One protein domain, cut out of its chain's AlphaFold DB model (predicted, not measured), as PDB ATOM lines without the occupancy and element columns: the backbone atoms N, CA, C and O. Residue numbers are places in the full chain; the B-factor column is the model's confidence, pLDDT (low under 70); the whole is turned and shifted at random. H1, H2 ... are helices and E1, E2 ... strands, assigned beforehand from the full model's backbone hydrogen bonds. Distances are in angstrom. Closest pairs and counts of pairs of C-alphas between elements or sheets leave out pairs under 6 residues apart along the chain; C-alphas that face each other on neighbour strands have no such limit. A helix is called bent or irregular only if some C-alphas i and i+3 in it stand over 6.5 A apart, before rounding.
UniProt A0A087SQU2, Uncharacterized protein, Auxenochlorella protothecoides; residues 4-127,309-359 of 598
ATOM      1  N   SER A   4     149.874 169.975 150.996       70.69
ATOM      2  CA  SER A   4     149.595 168.618 151.478       70.69
ATOM      3  C   SER A   4     150.850 167.851 151.930       70.69
ATOM      4  O   SER A   4     150.748 166.924 152.738       70.69
ATOM      5  N   LEU A   5     152.033 168.242 151.440       69.38
ATOM      6  CA  LEU A   5     153.297 167.555 151.715       69.38
ATOM      7  C   LEU A   5     153.944 167.973 153.033       69.38
ATOM      8  O   LEU A   5     154.828 167.268 153.530       69.38
ATOM      9  N   GLU A   6     153.520 169.086 153.618       77.56
ATOM     10  CA  GLU A   6     154.146 169.612 154.822       77.56
ATOM     11  C   GLU A   6     153.660 168.855 156.062       77.56
ATOM     12  O   GLU A   6     152.455 168.646 156.233       77.56
ATOM     13  N   PRO A   7     154.573 168.386 156.926       82.31
ATOM     14  CA  PRO A   7     154.175 167.738 158.164       82.31
ATOM     15  C   PRO A   7     153.438 168.725 159.079       82.31
ATOM     16  O   PRO A   7     153.816 169.888 159.216       82.31
ATOM     17  N   GLY A   8     152.377 168.256 159.728       87.25
ATOM     18  CA  GLY A   8     151.757 168.941 160.853       87.25
ATOM     19  C   GLY A   8     152.191 168.348 162.192       87.25
ATOM     20  O   GLY A   8     152.886 167.330 162.262       87.25
ATOM     21  N   ALA A   9     151.739 168.989 163.265       88.81
ATOM     22  CA  ALA A   9     151.794 168.463 164.619       88.81
ATOM     23  C   ALA A   9     150.420 168.555 165.281       88.81
ATOM     24  O   ALA A   9     149.703 169.552 165.140       88.81
ATOM     25  N   VAL A  10     150.081 167.512 166.031       90.50
ATOM     26  CA  VAL A  10     148.924 167.455 166.919       90.50
ATOM     27  C   VAL A  10     149.418 167.650 168.344       90.50
ATOM     28  O   VAL A  10     150.195 166.836 168.847       90.50
ATOM     29  N   LEU A  11     148.956 168.716 168.994       92.12
ATOM     30  CA  LEU A  11     149.296 169.016 170.379       92.12
ATOM     31  C   LEU A  11     148.271 168.397 171.333       92.12
ATOM     32  O   LEU A  11     147.102 168.784 171.340       92.12
ATOM     33  N   LEU A  12     148.719 167.463 172.165       91.69
ATOM     34  CA  LEU A  12     147.926 166.892 173.246       91.69
ATOM     35  C   LEU A  12     148.147 167.685 174.545       91.69
ATOM     36  O   LEU A  12     149.301 167.951 174.904       91.69
ATOM     37  N   PRO A  13     147.080 168.023 175.290       88.25
ATOM     38  CA  PRO A  13     147.209 168.625 176.613       88.25
ATOM     39  C   PRO A  13     147.998 167.742 177.593       88.25
ATOM     40  O   PRO A  13     147.876 166.512 177.578       88.25
ATOM     41  N   ALA A  14     148.751 168.369 178.502       88.88
ATOM     42  CA  ALA A  14     149.368 167.675 179.632       88.88
ATOM     43  C   ALA A  14     148.328 166.859 180.414       88.88
ATOM     44  O   ALA A  14     147.242 167.351 180.722       88.88
ATOM     45  N   GLY A  15     148.664 165.614 180.761       88.06
ATOM     46  CA  GLY A  15     147.789 164.755 181.567       88.06
ATOM     47  C   GLY A  15     146.517 164.286 180.852       88.06
ATOM     48  O   GLY A  15     145.650 163.697 181.494       88.06
ATOM     49  N   MET A  16     146.393 164.514 179.540       90.69
ATOM     50  CA  MET A  16     145.270 164.012 178.757       90.69
ATOM     51  C   MET A  16     145.194 162.482 178.850       90.69
ATOM     52  O   MET A  16     146.070 161.767 178.365       90.69
ATOM     53  N   THR A  17     144.110 161.968 179.433       90.88
ATOM     54  CA  THR A  17     143.810 160.534 179.405       90.88
ATOM     55  C   THR A  17     143.503 160.111 177.972       90.88
ATOM     56  O   THR A  17     142.641 160.700 177.330       90.88
ATOM     57  N   ILE A  18     144.178 159.088 177.454       93.12
ATOM     58  CA  ILE A  18     143.925 158.571 176.102       93.12
ATOM     59  C   ILE A  18     142.845 157.486 176.185       93.12
ATOM     60  O   ILE A  18     143.098 156.394 176.701       93.12
ATOM     61  N   ARG A  19     141.643 157.783 175.681       94.75
ATOM     62  CA  ARG A  19     140.490 156.865 175.643       94.75
ATOM     63  C   ARG A  19     139.634 157.094 174.398       94.75
ATOM     64  O   ARG A  19     139.628 158.191 173.846       94.75
ATOM     65  N   GLU A  20     138.899 156.065 173.987       96.31
ATOM     66  CA  GLU A  20     137.956 156.146 172.865       96.31
ATOM     67  C   GLU A  20     136.883 157.225 173.111       96.31
ATOM     68  O   GLU A  20     136.474 157.479 174.244       96.31
ATOM     69  N   GLY A  21     136.449 157.886 172.042       95.69
ATOM     70  CA  GLY A  21     135.497 158.997 172.037       95.69
ATOM     71  C   GLY A  21     136.083 160.356 172.423       95.69
ATOM     72  O   GLY A  21     135.430 161.378 172.203       95.69
ATOM     73  N   GLN A  22     137.298 160.407 172.976       96.00
ATOM     74  CA  GLN A  22     137.883 161.661 173.433       96.00
ATOM     75  C   GLN A  22     138.355 162.530 172.268       96.00
ATOM     76  O   GLN A  22     139.060 162.066 171.373       96.00
ATOM     77  N   GLU A  23     137.971 163.803 172.304       94.81
ATOM     78  CA  GLU A  23     138.340 164.777 171.284       94.81
ATOM     79  C   GLU A  23     139.827 165.126 171.347       94.81
ATOM     80  O   GLU A  23     140.397 165.343 172.416       94.81
ATOM     81  N   LEU A  24     140.436 165.152 170.167       91.69
ATOM     82  CA  LEU A  24     141.832 165.462 169.915       91.69
ATOM     83  C   LEU A  24     141.964 166.906 169.408       91.69
ATOM     84  O   LEU A  24     142.593 167.748 170.053       91.69
ATOM     85  N   TRP A  25     141.328 167.195 168.270       91.94
ATOM     86  CA  TRP A  25     141.231 168.531 167.684       91.94
ATOM     87  C   TRP A  25     139.988 168.637 166.796       91.94
ATOM     88  O   TRP A  25     139.727 167.735 166.011       91.94
ATOM     89  N   GLU A  26     139.250 169.744 166.887       87.62
ATOM     90  CA  GLU A  26     138.200 170.139 165.926       87.62
ATOM     91  C   GLU A  26     137.218 169.037 165.527       87.62
ATOM     92  O   GLU A  26     137.028 168.715 164.353       87.62
ATOM     93  N   GLY A  27     136.626 168.394 166.525       91.94
ATOM     94  CA  GLY A  27     135.708 167.289 166.297       91.94
ATOM     95  C   GLY A  27     136.380 165.976 165.887       91.94
ATOM     96  O   GLY A  27     135.720 164.942 165.940       91.94
ATOM     97  N   VAL A  28     137.675 165.940 165.559       95.44
ATOM     98  CA  VAL A  28     138.428 164.685 165.443       95.44
ATOM     99  C   VAL A  28     138.608 164.089 166.832       95.44
ATOM    100  O   VAL A  28     139.081 164.746 167.759       95.44
ATOM    101  N   LYS A  29     138.238 162.821 166.975       97.06
ATOM    102  CA  LYS A  29     138.251 162.062 168.223       97.06
ATOM    103  C   LYS A  29     139.087 160.799 168.068       97.06
ATOM    104  O   LYS A  29     139.227 160.249 166.970       97.06
ATOM    105  N   PHE A  30     139.593 160.301 169.191       97.19
ATOM    106  CA  PHE A  30     140.021 158.914 169.290       97.19
ATOM    107  C   PHE A  30     138.818 158.013 169.003       97.19
ATOM    108  O   PHE A  30     137.827 158.037 169.723       97.19
ATOM    109  N   GLY A  31     138.885 157.239 167.933       96.25
ATOM    110  CA  GLY A  31     137.934 156.185 167.630       96.25
ATOM    111  C   GLY A  31     138.283 154.903 168.379       96.25
ATOM    112  O   GLY A  31     138.820 154.924 169.486       96.25
ATOM    113  N   ARG A  32     138.002 153.773 167.734       95.88
ATOM    114  CA  ARG A  32     138.259 152.437 168.277       95.88
ATOM    115  C   ARG A  32     139.758 152.149 168.417       95.88
ATOM    116  O   ARG A  32     140.534 152.432 167.503       95.88
ATOM    117  N   LEU A  33     140.156 151.486 169.499       95.94
ATOM    118  CA  LEU A  33     141.473 150.879 169.666       95.94
ATOM    119  C   LEU A  33     141.645 149.736 168.653       95.94
ATOM    120  O   LEU A  33     140.915 148.745 168.664       95.94
ATOM    121  N   LEU A  34     142.623 149.873 167.762       94.00
ATOM    122  CA  LEU A  34     142.918 148.884 166.725       94.00
ATOM    123  C   LEU A  34     143.959 147.862 167.186       94.00
ATOM    124  O   LEU A  34     143.903 146.702 166.784       94.00
ATOM    125  N   GLY A  35     144.888 148.282 168.044       92.25
ATOM    126  CA  GLY A  35     145.908 147.408 168.604       92.25
ATOM    127  C   GLY A  35     146.755 148.103 169.662       92.25
ATOM    128  O   GLY A  35     146.833 149.329 169.718       92.25
ATOM    129  N   ALA A  36     147.402 147.303 170.501       91.56
ATOM    130  CA  ALA A  36     148.377 147.762 171.477       91.56
ATOM    131  C   ALA A  36     149.615 146.870 171.376       91.56
ATOM    132  O   ALA A  36     149.531 145.656 171.553       91.56
ATOM    133  N   GLY A  37     150.748 147.479 171.041       86.25
ATOM    134  CA  GLY A  37     152.057 146.843 171.101       86.25
ATOM    135  C   GLY A  37     152.765 147.169 172.413       86.25
ATOM    136  O   GLY A  37     152.241 147.886 173.267       86.25
ATOM    137  N   VAL A  38     154.001 146.688 172.537       83.56
ATOM    138  CA  VAL A  38     154.875 146.993 173.683       83.56
ATOM    139  C   VAL A  38     155.119 148.500 173.815       83.56
ATOM    140  O   VAL A  38     155.192 149.007 174.926       83.56
ATOM    141  N   GLN A  39     155.190 149.220 172.692       83.94
ATOM    142  CA  GLN A  39     155.580 150.633 172.683       83.94
ATOM    143  C   GLN A  39     154.416 151.620 172.571       83.94
ATOM    144  O   GLN A  39     154.516 152.771 172.982       83.94
ATOM    145  N   ALA A  40     153.321 151.221 171.933       92.19
ATOM    146  CA  ALA A  40     152.285 152.171 171.570       92.19
ATOM    147  C   ALA A  40     150.915 151.521 171.464       92.19
ATOM    148  O   ALA A  40     150.778 150.323 171.200       92.19
ATOM    149  N   ARG A  41     149.896 152.360 171.608       94.44
ATOM    150  CA  ARG A  41     148.510 152.056 171.266       94.44
ATOM    151  C   ARG A  41     148.175 152.729 169.948       94.44
ATOM    152  O   ARG A  41     148.572 153.868 169.711       94.44
ATOM    153  N   VAL A  42     147.446 152.022 169.099       96.06
ATOM    154  CA  VAL A  42     146.988 152.518 167.805       96.06
ATOM    155  C   VAL A  42     145.480 152.665 167.861       96.06
ATOM    156  O   VAL A  42     144.767 151.673 168.025       96.06
ATOM    157  N   PHE A  43     144.996 153.890 167.711       97.56
ATOM    158  CA  PHE A  43     143.572 154.199 167.651       97.56
ATOM    159  C   PHE A  43     143.191 154.616 166.240       97.56
ATOM    160  O   PHE A  43     143.963 155.268 165.539       97.56
ATOM    161  N   GLU A  44     141.984 154.267 165.826       96.88
ATOM    162  CA  GLU A  44     141.354 154.907 164.681       96.88
ATOM    163  C   GLU A  44     141.111 156.391 164.978       96.88
ATOM    164  O   GLU A  44     140.847 156.758 166.119       96.88
ATOM    165  N   LEU A  45     141.195 157.251 163.966       96.94
ATOM    166  CA  LEU A  45     140.754 158.638 164.071       96.94
ATOM    167  C   LEU A  45     139.386 158.777 163.403       96.94
ATOM    168  O   LEU A  45     139.237 158.465 162.218       96.94
ATOM    169  N   VAL A  46     138.401 159.262 164.152       96.06
ATOM    170  CA  VAL A  46     137.027 159.486 163.669       96.06
ATOM    171  C   VAL A  46     136.673 160.959 163.793       96.06
ATOM    172  O   VAL A  46     137.183 161.648 164.673       96.06
ATOM    173  N   ARG A  47     135.827 161.462 162.901       95.81
ATOM    174  CA  ARG A  47     135.276 162.817 162.999       95.81
ATOM    175  C   ARG A  47     134.128 162.854 164.012       95.81
ATOM    176  O   ARG A  47     133.689 161.821 164.522       95.81
ATOM    177  N   SER A  48     133.640 164.050 164.332       95.06
ATOM    178  CA  SER A  48     132.632 164.257 165.378       95.06
ATOM    179  C   SER A  48     131.281 163.654 165.020       95.06
ATOM    180  O   SER A  48     130.547 163.268 165.926       95.06
ATOM    181  N   ASP A  49     131.001 163.555 163.721       94.12
ATOM    182  CA  ASP A  49     129.847 162.887 163.114       94.12
ATOM    183  C   ASP A  49     129.973 161.348 163.094       94.12
ATOM    184  O   ASP A  49     129.063 160.657 162.653       94.12
ATOM    185  N   GLY A  50     131.091 160.799 163.584       91.81
ATOM    186  CA  GLY A  50     131.377 159.366 163.592       91.81
ATOM    187  C   GLY A  50     131.989 158.834 162.294       91.81
ATOM    188  O   GLY A  50     132.364 157.662 162.251       91.81
ATOM    189  N   THR A  51     132.148 159.662 161.257       91.12
ATOM    190  CA  THR A  51     132.740 159.220 159.991       91.12
ATOM    191  C   THR A  51     134.233 158.905 160.156       91.12
ATOM    192  O   THR A  51     134.959 159.610 160.876       91.12
ATOM    193  N   PRO A  52     134.739 157.834 159.517       91.19
ATOM    194  CA  PRO A  52     136.150 157.486 159.592       91.19
ATOM    195  C   PRO A  52     136.992 158.536 158.860       91.19
ATOM    196  O   PRO A  52     136.711 158.906 157.725       91.19
ATOM    197  N   SER A  53     138.087 158.985 159.476       93.44
ATOM    198  CA  SER A  53     138.991 159.959 158.838       93.44
ATOM    199  C   SER A  53     139.934 159.346 157.793       93.44
ATOM    200  O   SER A  53     140.708 160.069 157.167       93.44
ATOM    201  N   GLY A  54     139.950 158.012 157.667       93.38
ATOM    202  CA  GLY A  54     140.962 157.274 156.901       93.38
ATOM    203  C   GLY A  54     142.354 157.267 157.550       93.38
ATOM    204  O   GLY A  54     143.321 156.819 156.934       93.38
ATOM    205  N   LYS A  55     142.480 157.748 158.794       96.19
ATOM    206  CA  LYS A  55     143.743 157.822 159.538       96.19
ATOM    207  C   LYS A  55     143.679 157.057 160.856       96.19
ATOM    208  O   LYS A  55     142.610 156.793 161.410       96.19
ATOM    209  N   VAL A  56     144.856 156.734 161.367       97.31
ATOM    210  CA  VAL A  56     145.078 156.194 162.709       97.31
ATOM    211  C   VAL A  56     146.066 157.076 163.457       97.31
ATOM    212  O   VAL A  56     146.837 157.817 162.850       97.31
ATOM    213  N   ILE A  57     146.057 156.989 164.779       97.19
ATOM    214  CA  ILE A  57     147.018 157.648 165.657       97.19
ATOM    215  C   ILE A  57     147.731 156.591 166.499       97.19
ATOM    216  O   ILE A  57     147.094 155.809 167.205       97.19
ATOM    217  N   LYS A  58     149.060 156.547 166.393       96.38
ATOM    218  CA  LYS A  58     149.948 155.716 167.209       96.38
ATOM    219  C   LYS A  58     150.471 156.593 168.336       96.38
ATOM    220  O   LYS A  58     151.206 157.537 168.065       96.38
ATOM    221  N   VAL A  59     150.084 156.296 169.573       94.12
ATOM    222  CA  VAL A  59     150.516 157.042 170.762       94.12
ATOM    223  C   VAL A  59     151.305 156.121 171.679       94.12
ATOM    224  O   VAL A  59     150.848 155.028 172.019       94.12
ATOM    225  N   ALA A  60     152.498 156.563 172.050       90.81
ATOM    226  CA  ALA A  60     153.387 155.901 172.981       90.81
ATOM    227  C   ALA A  60     152.721 155.745 174.352       90.81
ATOM    228  O   ALA A  60     151.930 156.597 174.772       90.81
ATOM    229  N   HIS A  61     153.034 154.666 175.072       87.75
ATOM    230  CA  HIS A  61     152.518 154.540 176.433       87.75
ATOM    231  C   HIS A  61     153.163 155.596 177.348       87.75
ATOM    232  O   HIS A  61     154.355 155.898 177.255       87.75
ATOM    233  N   ALA A  62     152.357 156.194 178.226       78.12
ATOM    234  CA  ALA A  62     152.803 157.239 179.148       78.12
ATOM    235  C   ALA A  62     153.326 156.687 180.491       78.12
ATOM    236  O   ALA A  62     153.768 157.458 181.347       78.12
ATOM    237  N   ASP A  63     153.246 155.372 180.703       77.75
ATOM    238  CA  ASP A  63     153.562 154.716 181.966       77.75
ATOM    239  C   ASP A  63     155.072 154.655 182.249       77.75
ATOM    240  O   ASP A  63     155.928 154.664 181.363       77.75
ATOM    241  N   LEU A  64     155.415 154.625 183.538       67.38
ATOM    242  CA  LEU A  64     156.800 154.688 184.009       67.38
ATOM    243  C   LEU A  64     157.636 153.489 183.528       67.38
ATOM    244  O   LEU A  64     158.806 153.658 183.191       67.38
ATOM    245  N   GLY A  65     157.029 152.299 183.437       65.88
ATOM    246  CA  GLY A  65     157.685 151.102 182.901       65.88
ATOM    247  C   GLY A  65     158.102 151.281 181.441       65.88
ATOM    248  O   GLY A  65     159.204 150.899 181.049       65.88
ATOM    249  N   HIS A  66     157.275 151.972 180.660       64.19
ATOM    250  CA  HIS A  66     157.592 152.325 179.288       64.19
ATOM    251  C   HIS A  66     158.698 153.382 179.188       64.19
ATOM    252  O   HIS A  66     159.551 153.267 178.318       64.19
ATOM    253  N   LYS A  67     158.782 154.354 180.108       67.88
ATOM    254  CA  LYS A  67     159.915 155.306 180.143       67.88
ATOM    255  C   LYS A  67     161.265 154.622 180.377       67.88
ATOM    256  O   LYS A  67     162.273 155.087 179.856       67.88
ATOM    257  N   ILE A  68     161.286 153.529 181.139       68.56
ATOM    258  CA  ILE A  68     162.504 152.744 181.389       68.56
ATOM    259  C   ILE A  68     162.878 151.920 180.147       68.56
ATOM    260  O   ILE A  68     164.043 151.889 179.756       68.56
ATOM    261  N   LEU A  69     161.893 151.289 179.498       61.53
ATOM    262  CA  LEU A  69     162.113 150.453 178.310       61.53
ATOM    263  C   LEU A  69     162.393 151.266 177.033       61.53
ATOM    264  O   LEU A  69     163.195 150.837 176.210       61.53
ATOM    265  N   ASN A  70     161.801 152.456 176.900       54.97
ATOM    266  CA  ASN A  70     162.051 153.414 175.819       54.97
ATOM    267  C   ASN A  70     163.110 154.458 176.186       54.97
ATOM    268  O   ASN A  70     163.093 155.580 175.674       54.97
ATOM    269  N   SER A  71     164.056 154.102 177.058       61.06
ATOM    270  CA  SER A  71     165.287 154.879 177.133       61.06
ATOM    271  C   SER A  71     165.871 154.985 175.714       61.06
ATOM    272  O   SER A  71     165.971 153.955 175.036       61.06
ATOM    273  N   PRO A  72     166.276 156.185 175.250       56.84
ATOM    274  CA  PRO A  72     166.870 156.380 173.921       56.84
ATOM    275  C   PRO A  72     168.121 155.514 173.686       56.84
ATOM    276  O   PRO A  72     168.574 155.373 172.556       56.84
ATOM    277  N   VAL A  73     168.657 154.912 174.753       55.19
ATOM    278  CA  VAL A  73     169.775 153.965 174.741       55.19
ATOM    279  C   VAL A  73     169.374 152.552 174.285       55.19
ATOM    280  O   VAL A  73     170.222 151.824 173.781       55.19
ATOM    281  N   VAL A  74     168.118 152.127 174.485       54.53
ATOM    282  CA  VAL A  74     167.715 150.715 174.296       54.53
ATOM    283  C   VAL A  74     166.855 150.514 173.050       54.53
ATOM    284  O   VAL A  74     166.936 149.452 172.440       54.53
ATOM    285  N   TRP A  75     166.034 151.494 172.659       55.25
ATOM    286  CA  TRP A  75     165.118 151.342 171.524       55.25
ATOM    287  C   TRP A  75     165.057 152.588 170.648       55.25
ATOM    288  O   TRP A  75     165.018 153.719 171.130       55.25
ATOM    289  N   ILE A  76     165.000 152.358 169.335       61.00
ATOM    290  CA  ILE A  76     164.862 153.419 168.344       61.00
ATOM    291  C   ILE A  76     163.498 154.091 168.532       61.00
ATOM    292  O   ILE A  76     162.452 153.449 168.427       61.00
ATOM    293  N   GLY A  77     163.522 155.380 168.870       74.44
ATOM    294  CA  GLY A  77     162.328 156.136 169.233       74.44
ATOM    295  C   GLY A  77     161.375 156.326 168.054       74.44
ATOM    296  O   GLY A  77     161.812 156.574 166.931       74.44
ATOM    297  N   GLY A  78     160.064 156.289 168.320       85.19
ATOM    298  CA  GLY A  78     159.018 156.542 167.316       85.19
ATOM    299  C   GLY A  78     159.152 157.891 166.590       85.19
ATOM    300  O   GLY A  78     158.606 158.064 165.508       85.19
ATOM    301  N   GLU A  79     159.928 158.827 167.134       86.31
ATOM    302  CA  GLU A  79     160.330 160.061 166.455       86.31
ATOM    303  C   GLU A  79     161.087 159.786 165.147       86.31
ATOM    304  O   GLU A  79     160.785 160.380 164.115       86.31
ATOM    305  N   ARG A  80     162.039 158.847 165.168       85.25
ATOM    306  CA  ARG A  80     162.820 158.477 163.985       85.25
ATOM    307  C   ARG A  80     161.967 157.746 162.954       85.25
ATOM    308  O   ARG A  80     162.114 157.997 161.762       85.25
ATOM    309  N   GLU A  81     161.072 156.871 163.405       91.94
ATOM    310  CA  GLU A  81     160.090 156.212 162.535       91.94
ATOM    311  C   GLU A  81     159.213 157.253 161.820       91.94
ATOM    312  O   GLU A  81     159.010 157.163 160.607       91.94
ATOM    313  N   TRP A  82     158.756 158.281 162.545       93.00
ATOM    314  CA  TRP A  82     158.016 159.395 161.959       93.00
ATOM    315  C   TRP A  82     158.863 160.167 160.941       93.00
ATOM    316  O   TRP A  82     158.422 160.355 159.810       93.00
ATOM    317  N   GLU A  83     160.090 160.556 161.302       89.12
ATOM    318  CA  GLU A  83     161.003 161.300 160.427       89.12
ATOM    319  C   GLU A  83     161.259 160.550 159.108       89.12
ATOM    320  O   GLU A  83     161.123 161.132 158.030       89.12
ATOM    321  N   ILE A  84     161.541 159.245 159.175       91.00
ATOM    322  CA  ILE A  84     161.721 158.391 157.993       91.00
ATOM    323  C   ILE A  84     160.439 158.347 157.158       91.00
ATOM    324  O   ILE A  84     160.497 158.537 155.943       91.00
ATOM    325  N   GLY A  85     159.280 158.170 157.796       94.81
ATOM    326  CA  GLY A  85     157.990 158.163 157.110       94.81
ATOM    327  C   GLY A  85     157.691 159.466 156.359       94.81
ATOM    328  O   GLY A  85     157.196 159.425 155.231       94.81
ATOM    329  N   ILE A  86     158.038 160.626 156.932       93.00
ATOM    330  CA  ILE A  86     157.909 161.928 156.257       93.00
ATOM    331  C   ILE A  86     158.870 162.035 155.074       93.00
ATOM    332  O   ILE A  86     158.454 162.445 153.992       93.00
ATOM    333  N   GLN A  87     160.133 161.638 155.241       92.75
ATOM    334  CA  GLN A  87     161.118 161.672 154.154       92.75
ATOM    335  C   GLN A  87     160.698 160.780 152.979       92.75
ATOM    336  O   GLN A  87     160.766 161.202 151.824       92.75
ATOM    337  N   MET A  88     160.183 159.583 153.270       95.31
ATOM    338  CA  MET A  88     159.620 158.685 152.262       95.31
ATOM    339  C   MET A  88     158.428 159.310 151.549       95.31
ATOM    340  O   MET A  88     158.378 159.290 150.321       95.31
ATOM    341  N   ARG A  89     157.501 159.918 152.298       94.19
ATOM    342  CA  ARG A  89     156.349 160.620 151.731       94.19
ATOM    343  C   ARG A  89     156.795 161.720 150.762       94.19
ATOM    344  O   ARG A  89     156.405 161.705 149.605       94.19
ATOM    345  N   VAL A  90     157.684 162.614 151.185       90.75
ATOM    346  CA  VAL A  90     158.193 163.722 150.349       90.75
ATOM    347  C   VAL A  90     158.875 163.232 149.063       90.75
ATOM    348  O   VAL A  90     158.853 163.912 148.037       90.75
ATOM    349  N   ALA A  91     159.510 162.065 149.107       93.69
ATOM    350  CA  ALA A  91     160.284 161.533 147.994       93.69
ATOM    351  C   ALA A  91     159.491 160.662 147.011       93.69
ATOM    352  O   ALA A  91     159.821 160.618 145.817       93.69
ATOM    353  N   LEU A  92     158.509 159.921 147.524       95.31
ATOM    354  CA  LEU A  92     157.844 158.828 146.818       95.31
ATOM    355  C   LEU A  92     156.348 159.061 146.600       95.31
ATOM    356  O   LEU A  92     155.761 158.318 145.821       95.31
ATOM    357  N   GLN A  93     155.736 160.042 147.269       94.69
ATOM    358  CA  GLN A  93     154.317 160.332 147.088       94.69
ATOM    359  C   GLN A  93     154.061 160.836 145.663       94.69
ATOM    360  O   GLN A  93     154.781 161.698 145.152       94.69
ATOM    361  N   ASN A  94     153.040 160.267 145.035       93.69
ATOM    362  CA  ASN A  94     152.540 160.685 143.736       93.69
ATOM    363  C   ASN A  94     151.753 162.001 143.859       93.69
ATOM    364  O   ASN A  94     151.388 162.429 144.955       93.69
ATOM    365  N   GLU A  95     151.457 162.634 142.727       90.56
ATOM    366  CA  GLU A  95     150.712 163.903 142.682       90.56
ATOM    367  C   GLU A  95     149.267 163.775 143.193       90.56
ATOM    368  O   GLU A  95     148.749 164.700 143.807       90.56
ATOM    369  N   ASP A  96     148.645 162.603 143.032       89.19
ATOM    370  CA  ASP A  96     147.329 162.261 143.606       89.19
ATOM    371  C   ASP A  96     147.372 162.044 145.134       89.19
ATOM    372  O   ASP A  96     146.384 161.703 145.789       89.19
ATOM    373  N   GLY A  97     148.554 162.212 145.713       90.06
ATOM    374  CA  GLY A  97     148.829 162.036 147.112       90.06
ATOM    375  C   GLY A  97     149.019 160.582 147.535       90.06
ATOM    376  O   GLY A  97     149.261 160.363 148.719       90.06
ATOM    377  N   THR A  98     148.936 159.591 146.647       91.19
ATOM    378  CA  THR A  98     149.164 158.179 146.986       91.19
ATOM    379  C   THR A  98     150.634 157.898 147.290       91.19
ATOM    380  O   THR A  98     151.534 158.583 146.810       91.19
ATOM    381  N   LEU A  99     150.891 156.888 148.125       95.12
ATOM    382  CA  LEU A  99     152.240 156.429 148.457       95.12
ATOM    383  C   LEU A  99     152.326 154.922 148.163       95.12
ATOM    384  O   LEU A  99     152.061 154.115 149.058       95.12
ATOM    385  N   PRO A 100     152.597 154.524 146.906       93.25
ATOM    386  CA  PRO A 100     152.542 153.123 146.501       93.25
ATOM    387  C   PRO A 100     153.509 152.247 147.302       93.25
ATOM    388  O   PRO A 100     154.684 152.574 147.456       93.25
ATOM    389  N   GLY A 101     152.999 151.126 147.812       95.94
ATOM    390  CA  GLY A 101     153.788 150.110 148.509       95.94
ATOM    391  C   GLY A 101     154.297 150.477 149.905       95.94
ATOM    392  O   GLY A 101     154.963 149.658 150.533       95.94
ATOM    393  N   PHE A 102     153.959 151.655 150.435       97.88
ATOM    394  CA  PHE A 102     154.359 152.092 151.773       97.88
ATOM    395  C   PHE A 102     153.184 152.714 152.526       97.88
ATOM    396  O   PHE A 102     152.346 153.410 151.954       97.88
ATOM    397  N   MET A 103     153.121 152.492 153.836       97.44
ATOM    398  CA  MET A 103     152.166 153.188 154.695       97.44
ATOM    399  C   MET A 103     152.518 154.668 154.808       97.44
ATOM    400  O   MET A 103     153.652 155.027 155.143       97.44
ATOM    401  N   ARG A 104     151.531 155.541 154.592       96.38
ATOM    402  CA  ARG A 104     151.740 156.981 154.746       96.38
ATOM    403  C   ARG A 104     151.818 157.382 156.216       96.38
ATOM    404  O   ARG A 104     150.947 157.037 157.012       96.38
ATOM    405  N   VAL A 105     152.821 158.188 156.549       95.56
ATOM    406  CA  VAL A 105     152.930 158.891 157.835       95.56
ATOM    407  C   VAL A 105     152.520 160.347 157.627       95.56
ATOM    408  O   VAL A 105     152.871 160.946 156.608       95.56
ATOM    409  N   TYR A 106     151.732 160.903 158.550       94.69
ATOM    410  CA  TYR A 106     151.127 162.233 158.437       94.69
ATOM    411  C   TYR A 106     151.782 163.265 159.353       94.69
ATOM    412  O   TYR A 106     152.707 163.952 158.928       94.69
ATOM    413  N   ASP A 107     151.283 163.378 160.578       93.25
ATOM    414  CA  ASP A 107     151.609 164.435 161.529       93.25
ATOM    415  C   ASP A 107     152.305 163.817 162.742       93.25
ATOM    416  O   ASP A 107     152.016 162.672 163.108       93.25
ATOM    417  N   CYS A 108     153.211 164.548 163.389       93.38
ATOM    418  CA  CYS A 108     153.696 164.123 164.700       93.38
ATOM    419  C   CYS A 108     152.638 164.421 165.767       93.38
ATOM    420  O   CYS A 108     151.776 165.285 165.611       93.38
ATOM    421  N   VAL A 109     152.694 163.686 166.868       92.44
ATOM    422  CA  VAL A 109     151.850 163.899 168.039       92.44
ATOM    423  C   VAL A 109     152.779 164.245 169.182       92.44
ATOM    424  O   VAL A 109     153.712 163.499 169.489       92.44
ATOM    425  N   VAL A 110     152.528 165.385 169.809       91.69
ATOM    426  CA  VAL A 110     153.373 165.927 170.865       91.69
ATOM    427  C   VAL A 110     152.537 166.261 172.093       91.69
ATOM    428  O   VAL A 110     151.356 166.572 171.977       91.69
ATOM    429  N   VAL A 111     153.138 166.183 173.274       89.75
ATOM    430  CA  VAL A 111     152.527 166.614 174.539       89.75
ATOM    431  C   VAL A 111     153.307 167.811 175.047       89.75
ATOM    432  O   VAL A 111     154.532 167.733 175.156       89.75
ATOM    433  N   GLU A 112     152.610 168.891 175.383       85.25
ATOM    434  CA  GLU A 112     153.192 170.015 176.118       85.25
ATOM    435  C   GLU A 112     152.988 169.805 177.617       85.25
ATOM    436  O   GLU A 112     151.859 169.632 178.067       85.25
ATOM    437  N   ALA A 113     154.076 169.798 178.386       85.38
ATOM    438  CA  ALA A 113     154.071 169.695 179.841       85.38
ATOM    439  C   ALA A 113     155.285 170.422 180.431       85.38
ATOM    440  O   ALA A 113     156.396 170.256 179.931       85.38
ATOM    441  N   ASN A 114     155.093 171.178 181.520       85.50
ATOM    442  CA  ASN A 114     156.162 171.896 182.237       85.50
ATOM    443  C   ASN A 114     157.098 172.655 181.297       85.50
ATOM    444  O   ASN A 114     158.319 172.506 181.351       85.50
ATOM    445  N   ASP A 115     156.503 173.407 180.383       78.44
ATOM    446  CA  ASP A 115     157.235 174.232 179.440       78.44
ATOM    447  C   ASP A 115     158.132 173.477 178.462       78.44
ATOM    448  O   ASP A 115     159.047 174.053 177.877       78.44
ATOM    449  N   ARG A 116     157.845 172.189 178.268       78.25
ATOM    450  CA  ARG A 116     158.532 171.295 177.345       78.25
ATOM    451  C   ARG A 116     157.539 170.609 176.441       78.25
ATOM    452  O   ARG A 116     156.435 170.265 176.859       78.25
ATOM    453  N   VAL A 117     157.973 170.343 175.217       81.06
ATOM    454  CA  VAL A 117     157.199 169.568 174.257       81.06
ATOM    455  C   VAL A 117     157.931 168.284 173.959       81.06
ATOM    456  O   VAL A 117     159.113 168.276 173.626       81.06
ATOM    457  N   THR A 118     157.215 167.186 174.161       83.50
ATOM    458  CA  THR A 118     157.755 165.837 174.044       83.50
ATOM    459  C   THR A 118     157.012 165.108 172.943       83.50
ATOM    460  O   THR A 118     155.780 165.086 172.929       83.50
ATOM    461  N   PHE A 119     157.757 164.492 172.029       87.12
ATOM    462  CA  PHE A 119     157.182 163.588 171.042       87.12
ATOM    463  C   PHE A 119     156.514 162.408 171.752       87.12
ATOM    464  O   PHE A 119     157.147 161.711 172.543       87.12
ATOM    465  N   THR A 120     155.237 162.172 171.464       91.00
ATOM    466  CA  THR A 120     154.473 161.058 172.038       91.00
ATOM    467  C   THR A 120     153.939 160.108 170.973       91.00
ATOM    468  O   THR A 120     153.470 159.024 171.295       91.00
ATOM    469  N   GLY A 121     153.980 160.462 169.690       93.88
ATOM    470  CA  GLY A 121     153.397 159.604 168.670       93.88
ATOM    471  C   GLY A 121     153.331 160.221 167.289       93.88
ATOM    472  O   GLY A 121     153.955 161.237 167.007       93.88
ATOM    473  N   MET A 122     152.534 159.606 166.425       96.44
ATOM    474  CA  MET A 122     152.319 160.067 165.057       96.44
ATOM    475  C   MET A 122     150.934 159.667 164.548       96.44
ATOM    476  O   MET A 122     150.340 158.693 165.017       96.44
ATOM    477  N   THR A 123     150.431 160.395 163.559       97.06
ATOM    478  CA  THR A 123     149.266 159.990 162.772       97.06
ATOM    479  C   THR A 123     149.718 159.309 161.482       97.06
ATOM    480  O   THR A 123     150.738 159.664 160.889       97.06
ATOM    481  N   MET A 124     148.985 158.285 161.053       97.50
ATOM    482  CA  MET A 124     149.343 157.426 159.919       97.50
ATOM    483  C   MET A 124     148.097 157.065 159.109       97.50
ATOM    484  O   MET A 124     146.964 157.282 159.543       97.50
ATOM    485  N   GLU A 125     148.301 156.525 157.918       96.19
ATOM    486  CA  GLU A 125     147.246 155.955 157.085       96.19
ATOM    487  C   GLU A 125     146.563 154.776 157.782       96.19
ATOM    488  O   GLU A 125     147.221 153.899 158.344       96.19
ATOM    489  N   LYS A 126     145.227 154.740 157.741       95.31
ATOM    490  CA  LYS A 126     144.478 153.569 158.188       95.31
ATOM    491  C   LYS A 126     144.579 152.484 157.123       95.31
ATOM    492  O   LYS A 126     143.891 152.541 156.109       95.31
ATOM    493  N   LEU A 127     145.390 151.468 157.392       93.88
ATOM    494  CA  LEU A 127     145.458 150.287 156.541       93.88
ATOM    495  C   LEU A 127     144.282 149.358 156.827       93.88
ATOM    496  O   LEU A 127     144.071 148.916 157.959       93.88
ATOM    497  N   GLU A 309     163.845 171.958 166.621       43.25
ATOM    498  CA  GLU A 309     163.497 172.733 167.873       43.25
ATOM    499  C   GLU A 309     162.158 173.504 167.778       43.25
ATOM    500  O   GLU A 309     161.958 174.250 166.831       43.25
ATOM    501  N   VAL A 310     161.277 173.441 168.783       44.19
ATOM    502  CA  VAL A 310     159.898 173.957 168.687       44.19
ATOM    503  C   VAL A 310     159.699 175.423 169.108       44.19
ATOM    504  O   VAL A 310     160.109 175.850 170.178       44.19
ATOM    505  N   VAL A 311     159.011 176.223 168.283       47.91
ATOM    506  CA  VAL A 311     158.557 177.581 168.654       47.91
ATOM    507  C   VAL A 311     157.038 177.618 168.690       47.91
ATOM    508  O   VAL A 311     156.412 177.328 167.673       47.91
ATOM    509  N   PHE A 312     156.469 177.990 169.837       49.94
ATOM    510  CA  PHE A 312     155.048 178.273 169.983       49.94
ATOM    511  C   PHE A 312     154.786 179.774 169.821       49.94
ATOM    512  O   PHE A 312     155.491 180.595 170.422       49.94
ATOM    513  N   PRO A 313     153.749 180.157 169.061       50.03
ATOM    514  CA  PRO A 313     153.211 181.508 169.145       50.03
ATOM    515  C   PRO A 313     152.728 181.746 170.583       50.03
ATOM    516  O   PRO A 313     152.135 180.856 171.201       50.03
ATOM    517  N   SER A 314     152.979 182.931 171.140       47.72
ATOM    518  CA  SER A 314     152.401 183.288 172.439       47.72
ATOM    519  C   SER A 314     150.881 183.149 172.370       47.72
ATOM    520  O   SER A 314     150.263 183.652 171.432       47.72
ATOM    521  N   ARG A 315     150.258 182.520 173.377       50.62
ATOM    522  CA  ARG A 315     148.809 182.667 173.571       50.62
ATOM    523  C   ARG A 315     148.513 184.158 173.732       50.62
ATOM    524  O   ARG A 315     149.161 184.827 174.542       50.62
ATOM    525  N   GLU A 316     147.558 184.667 172.959       47.91
ATOM    526  CA  GLU A 316     147.016 186.010 173.157       47.91
ATOM    527  C   GLU A 316     146.594 186.149 174.627       47.91
ATOM    528  O   GLU A 316     145.797 185.360 175.133       47.91
ATOM    529  N   GLY A 317     147.207 187.098 175.340       49.94
ATOM    530  CA  GLY A 317     146.817 187.464 176.704       49.94
ATOM    531  C   GLY A 317     147.832 187.219 177.823       49.94
ATOM    532  O   GLY A 317     147.576 187.694 178.922       49.94
ATOM    533  N   THR A 318     148.973 186.544 177.601       44.97
ATOM    534  CA  THR A 318     149.987 186.382 178.678       44.97
ATOM    535  C   THR A 318     151.229 187.257 178.533       44.97
ATOM    536  O   THR A 318     151.655 187.799 179.538       44.97
ATOM    537  N   HIS A 319     151.739 187.517 177.326       44.41
ATOM    538  CA  HIS A 319     152.653 188.632 177.027       44.41
ATOM    539  C   HIS A 319     152.607 188.900 175.511       44.41
ATOM    540  O   HIS A 319     153.163 188.104 174.750       44.41
ATOM    541  N   PRO A 320     151.937 189.960 175.025       45.62
ATOM    542  CA  PRO A 320     151.920 190.259 173.595       45.62
ATOM    543  C   PRO A 320     153.351 190.566 173.124       45.62
ATOM    544  O   PRO A 320     153.941 191.561 173.533       45.62
ATOM    545  N   GLY A 321     153.923 189.682 172.299       46.78
ATOM    546  CA  GLY A 321     155.201 189.911 171.611       46.78
ATOM    547  C   GLY A 321     156.354 188.948 171.923       46.78
ATOM    548  O   GLY A 321     157.367 189.017 171.232       46.78
ATOM    549  N   ILE A 322     156.237 188.026 172.888       48.81
ATOM    550  CA  ILE A 322     157.310 187.048 173.163       48.81
ATOM    551  C   ILE A 322     156.900 185.669 172.645       48.81
ATOM    552  O   ILE A 322     156.180 184.928 173.312       48.81
ATOM    553  N   ASN A 323     157.377 185.311 171.450       50.97
ATOM    554  CA  ASN A 323     157.278 183.936 170.960       50.97
ATOM    555  C   ASN A 323     157.968 183.002 171.948       50.97
ATOM    556  O   ASN A 323     159.148 183.161 172.275       50.97
ATOM    557  N   ARG A 324     157.218 182.017 172.429       50.91
ATOM    558  CA  ARG A 324     157.712 181.088 173.423       50.91
ATOM    559  C   ARG A 324     158.392 179.932 172.712       50.91
ATOM    560  O   ARG A 324     157.745 179.050 172.156       50.91
ATOM    561  N   THR A 325     159.717 179.950 172.722       48.91
ATOM    562  CA  THR A 325     160.514 178.849 172.180       48.91
ATOM    563  C   THR A 325     160.559 177.737 173.216       48.91
ATOM    564  O   THR A 325     161.036 177.942 174.329       48.91
ATOM    565  N   VAL A 326     160.014 176.575 172.870       49.81
ATOM    566  CA  VAL A 326     160.046 175.382 173.708       49.81
ATOM    567  C   VAL A 326     160.901 174.338 172.997       49.81
ATOM    568  O   VAL A 326     160.483 173.819 171.963       49.81
ATOM    569  N   PRO A 327     162.084 173.978 173.521       49.66
ATOM    570  CA  PRO A 327     162.913 172.973 172.873       49.66
ATOM    571  C   PRO A 327     162.131 171.659 172.759       49.66
ATOM    572  O   PRO A 327     161.592 171.151 173.748       49.66
ATOM    573  N   LEU A 328     162.060 171.110 171.542       48.47
ATOM    574  CA  LEU A 328     161.563 169.752 171.348       48.47
ATOM    575  C   LEU A 328     162.656 168.826 171.847       48.47
ATOM    576  O   LEU A 328     163.738 168.771 171.263       48.47
ATOM    577  N   GLN A 329     162.387 168.109 172.931       50.72
ATOM    578  CA  GLN A 329     163.339 167.128 173.418       50.72
ATOM    579  C   GLN A 329     163.242 165.895 172.520       50.72
ATOM    580  O   GLN A 329     162.393 165.024 172.708       50.72
ATOM    581  N   THR A 330     164.085 165.868 171.496       50.19
ATOM    582  CA  THR A 330     164.259 164.697 170.646       50.19
ATOM    583  C   THR A 330     165.034 163.630 171.411       50.19
ATOM    584  O   THR A 330     165.835 163.921 172.305       50.19
ATOM    585  N   SER A 331     164.845 162.372 171.031       44.94
ATOM    586  CA  SER A 331     165.654 161.249 171.539       44.94
ATOM    587  C   SER A 331     167.162 161.439 171.292       44.94
ATOM    588  O   SER A 331     167.988 160.905 172.029       44.94
ATOM    589  N   THR A 332     167.520 162.257 170.297       42.03
ATOM    590  CA  THR A 332     168.897 162.629 169.934       42.03
ATOM    591  C   THR A 332     169.477 163.762 170.788       42.03
ATOM    592  O   THR A 332     170.688 163.822 170.967       42.03
ATOM    593  N   GLY A 333     168.647 164.614 171.401       38.78
ATOM    594  CA  GLY A 333     169.092 165.706 172.279       38.78
ATOM    595  C   GLY A 333     169.690 165.255 173.621       38.78
ATOM    596  O   GLY A 333     170.269 166.070 174.335       38.78
ATOM    597  N   ALA A 334     169.587 163.968 173.965       37.75
ATOM    598  CA  ALA A 334     170.248 163.386 175.135       37.75
ATOM    599  C   ALA A 334     171.749 163.094 174.910       37.75
ATOM    600  O   ALA A 334     172.448 162.787 175.873       37.75
ATOM    601  N   VAL A 335     172.247 163.187 173.667       38.25
ATOM    602  CA  VAL A 335     173.612 162.789 173.283       38.25
ATOM    603  C   VAL A 335     174.229 163.835 172.331       38.25
ATOM    604  O   VAL A 335     174.275 163.635 171.128       38.25
ATOM    605  N   GLY A 336     174.658 164.983 172.870       34.94
ATOM    606  CA  GLY A 336     175.680 165.860 172.262       34.94
ATOM    607  C   GLY A 336     175.418 166.501 170.878       34.94
ATOM    608  O   GLY A 336     175.773 165.945 169.852       34.94
ATOM    609  N   ARG A 337     174.914 167.749 170.894       44.62
ATOM    610  CA  ARG A 337     175.027 168.861 169.904       44.62
ATOM    611  C   ARG A 337     174.908 168.592 168.382       44.62
ATOM    612  O   ARG A 337     175.887 168.285 167.718       44.62
ATOM    613  N   ALA A 338     173.771 169.025 167.820       38.06
ATOM    614  CA  ALA A 338     173.669 170.073 166.782       38.06
ATOM    615  C   ALA A 338     172.203 170.565 166.710       38.06
ATOM    616  O   ALA A 338     171.301 169.814 166.338       38.06
ATOM    617  N   SER A 339     171.957 171.811 167.130       42.09
ATOM    618  CA  SER A 339     170.635 172.449 167.221       42.09
ATOM    619  C   SER A 339     170.183 172.962 165.854       42.09
ATOM    620  O   SER A 339     170.577 174.038 165.405       42.09
ATOM    621  N   HIS A 340     169.348 172.194 165.176       43.19
ATOM    622  CA  HIS A 340     168.501 172.735 164.117       43.19
ATOM    623  C   HIS A 340     167.112 173.074 164.732       43.19
ATOM    624  O   HIS A 340     166.814 172.429 165.714       43.19
ATOM    625  N   ALA A 341     166.241 173.960 164.190       47.75
ATOM    626  CA  ALA A 341     164.891 174.320 164.712       47.75
ATOM    627  C   ALA A 341     163.589 173.953 163.884       47.75
ATOM    628  O   ALA A 341     163.451 174.342 162.732       47.75
ATOM    629  N   TRP A 342     162.574 173.292 164.479       50.28
ATOM    630  CA  TRP A 342     161.215 172.918 163.990       50.28
ATOM    631  C   TRP A 342     160.144 173.934 164.466       50.28
ATOM    632  O   TRP A 342     159.589 173.801 165.542       50.28
ATOM    633  N   HIS A 343     159.689 174.895 163.688       53.72
ATOM    634  CA  HIS A 343     158.677 175.849 164.163       53.72
ATOM    635  C   HIS A 343     157.264 175.253 164.089       53.72
ATOM    636  O   HIS A 343     156.822 174.847 163.013       53.72
ATOM    637  N   LEU A 344     156.538 175.232 165.215       60.03
ATOM    638  CA  LEU A 344     155.111 174.918 165.230       60.03
ATOM    639  C   LEU A 344     154.334 176.200 164.971       60.03
ATOM    640  O   LEU A 344     154.011 176.968 165.873       60.03
ATOM    641  N   LEU A 345     154.034 176.433 163.702       61.97
ATOM    642  CA  LEU A 345     153.221 177.566 163.314       61.97
ATOM    643  C   LEU A 345     151.756 177.243 163.612       61.97
ATOM    644  O   LEU A 345     151.271 176.191 163.177       61.97
ATOM    645  N   PRO A 346     151.042 178.111 164.349       64.25
ATOM    646  CA  PRO A 346     149.623 177.913 164.580       64.25
ATOM    647  C   PRO A 346     148.924 177.842 163.227       64.25
ATOM    648  O   PRO A 346     149.230 178.592 162.297       64.25
ATOM    649  N   THR A 347     147.992 176.910 163.104       72.44
ATOM    650  CA  THR A 347     147.049 176.936 161.991       72.44
ATOM    651  C   THR A 347     145.768 177.623 162.453       72.44
ATOM    652  O   THR A 347     145.598 177.906 163.637       72.44
ATOM    653  N   LYS A 348     144.822 177.843 161.535       76.25
ATOM    654  CA  LYS A 348     143.454 178.240 161.916       76.25
ATOM    655  C   LYS A 348     142.752 177.172 162.763       76.25
ATOM    656  O   LYS A 348     141.665 177.426 163.267       76.25
ATOM    657  N   LEU A 349     143.370 175.993 162.884       71.75
ATOM    658  CA  LEU A 349     142.787 174.824 163.489       71.75
ATOM    659  C   LEU A 349     143.275 174.615 164.925       71.75
ATOM    660  O   LEU A 349     144.481 174.577 165.193       71.75
ATOM    661  N   LYS A 350     142.339 174.468 165.870       77.31
ATOM    662  CA  LYS A 350     142.659 174.340 167.305       77.31
ATOM    663  C   LYS A 350     143.532 173.106 167.554       77.31
ATOM    664  O   LYS A 350     143.222 172.035 167.058       77.31
ATOM    665  N   ASN A 351     144.596 173.234 168.353       75.38
ATOM    666  CA  ASN A 351     145.557 172.159 168.678       75.38
ATOM    667  C   ASN A 351     146.310 171.555 167.475       75.38
ATOM    668  O   ASN A 351     147.010 170.551 167.637       75.38
ATOM    669  N   LYS A 352     146.198 172.157 166.287       77.50
ATOM    670  CA  LYS A 352     146.907 171.714 165.093       77.50
ATOM    671  C   LYS A 352     147.881 172.783 164.629       77.50
ATOM    672  O   LYS A 352     147.538 173.952 164.451       77.50
ATOM    673  N   PHE A 353     149.106 172.344 164.397       77.00
ATOM    674  CA  PHE A 353     150.214 173.206 164.029       77.00
ATOM    675  C   PHE A 353     150.809 172.734 162.710       77.00
ATOM    676  O   PHE A 353     150.849 171.537 162.424       77.00
ATOM    677  N   ARG A 354     151.266 173.678 161.893       67.25
ATOM    678  CA  ARG A 354     152.109 173.399 160.735       67.25
ATOM    679  C   ARG A 354     153.542 173.332 161.227       67.25
ATOM    680  O   ARG A 354     153.984 174.227 161.941       67.25
ATOM    681  N   VAL A 355     154.265 172.301 160.828       59.44
ATOM    682  CA  VAL A 355     155.678 172.171 161.157       59.44
ATOM    683  C   VAL A 355     156.465 172.839 160.032       59.44
ATOM    684  O   VAL A 355     156.514 172.326 158.916       59.44
ATOM    685  N   LYS A 356     157.040 174.018 160.291       55.22
ATOM    686  CA  LYS A 356     157.891 174.739 159.333       55.22
ATOM    687  C   LYS A 356     159.320 174.789 159.836       55.22
ATOM    688  O   LYS A 356     159.576 175.045 161.001       55.22
ATOM    689  N   GLN A 357     160.263 174.609 158.935       58.31
ATOM    690  CA  GLN A 357     161.674 174.700 159.241       58.31
ATOM    691  C   GLN A 357     162.224 176.112 158.973       58.31
ATOM    692  O   GLN A 357     161.900 176.695 157.938       58.31
ATOM    693  N   THR A 358     163.106 176.632 159.836       43.69
ATOM    694  CA  THR A 358     163.898 177.849 159.549       43.69
ATOM    695  C   THR A 358     165.397 177.533 159.705       43.69
ATOM    696  O   THR A 358     165.756 176.746 160.585       43.69
ATOM    697  N   PRO A 359     166.296 178.060 158.845       40.06
ATOM    698  CA  PRO A 359     167.740 177.853 158.985       40.06
ATOM    699  C   PRO A 359     168.277 178.320 160.345       40.06
ATOM    700  O   PRO A 359     167.740 179.253 160.942       40.06
TER     701      PRO A 359
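What this domain is: This is residues 4 to 127 and 309 to 359 of the 598 residues of an uncharacterized protein of Auxenochlorella protothecoides (UniProt A0A087SQU2). A strongly twisted sheet of nine strands curls into a small barrel that is not fully closed: its edge strand E2 comes back close to E1, and E11 and E10 continue the sheet beyond E1. H2 packs on E6 and E7 on the outside of the curl, E8 of the short hairpin E8 and E9 packs on E10, and H1 lies far out between E5 and H2. The printed part has 175 residues with eleven named strands and two named helices, in the order E1 E2 E3 E4 E5 H1 H2 E6 E7 E8 E9 E10 E11; the class is mixed, helices and strands. The large sheet is mixed, in the order E2 E3 E4 E5 E7 E6 E1 E11 E10, and E8 and E9 make an antiparallel sheet of two. The whole is compact, with a radius of gyration of the C-alphas of 16.2 A, and rounded, spanning 40 by 39 by 36 A.

How they stand to each other: E1, residues 8 to 12, is parallel to E6, residues 105 to 113, at 36 degrees, with N 10 and O 108 2.8 A apart. It is antiparallel to E11, residues 352 to 358, with N 9 and O 353 at 2.8 A. E2, residues 23 to 25, E3, residues 28 to 36, E4, residues 40 to 46, and E5, residues 52 to 60, form a meander, each strand the antiparallel neighbour of the one before; pairs within hydrogen-bond range include N 28 and O 25 at 2.8 A, N 31 and O 44 at 2.7 A, and N 43 and O 57 at 2.9 A. E3 bends by 63 degrees at residue 32 and E5 by 59 degrees at residue 55. The closest C-alphas of E1 and E2, those of Leu 12 and Leu 24, are 7.1 A apart. H1, residues 64 to 69, is not on the sheet and is apart from H2, residues 78 to 92. H2 is on the sheet at a height of 8.9 A, over E6 and, only just, with 3 of its 15 C-alphas, over E7, residues 116 to 125; the C-alphas of Gly 85 and Val 105, the closest of H2 and E6, are 5.2 A apart. On the local plane H2 and E6 stand at 31 degrees, only just slantwise. In both helices every O i to N i+4 pair is within hydrogen-bond range. E5, H1, H2 and E6 form a split strand-helix-strand unit, two strands running the same way with E7 between them, and its crossover is right-handed. E7 is antiparallel to E5, with N 56 and O 124 at 2.8 A, and forms a hairpin with E6, with N 118 and O 111 at 2.9 A. E8, residues 310 to 312, and E9, residues 324 to 326, are a hairpin, with N 326 and O 310 at 2.8 A. The closest C-alphas of E8 and E10, residues 341 to 346, are those of Val 311 and His 343, 4.8 A apart. E10 and E11 are a hairpin, with N 343 and O 356 at 2.7 A. The large sheet is a folded sheet, bent back on itself: E2 E3 E4 face E7 E6 E1 E11 E10, with E5 as the hinge.

Where its parts are: E1 begins at C-alpha 8, (151.757, 168.941, 160.853). E3 measures 20.5 A, E5 21.9 A, H2 20.7 A, E6 24.5 A and E7 27.8 A from first to last C-alpha. H2 begins at C-alpha 78, (159.018, 156.542, 167.316), and E11 ends at C-alpha 358, (163.898, 177.849, 159.549).

The domain as a whole: The two C-alphas farthest apart, those of Gly 101 and His 319, are 47.9 A apart. Residues 128 to 308 are not printed, and C-alphas 127 and 309 are 30.9 A apart across the cut. The links H2 to E6, E8 to E9 and E9 to E10 are long. The mean pLDDT of the printed part is 77.5; residue 5 and residues 64 to 76, 309 to 346 and 354 to 359 are under 70.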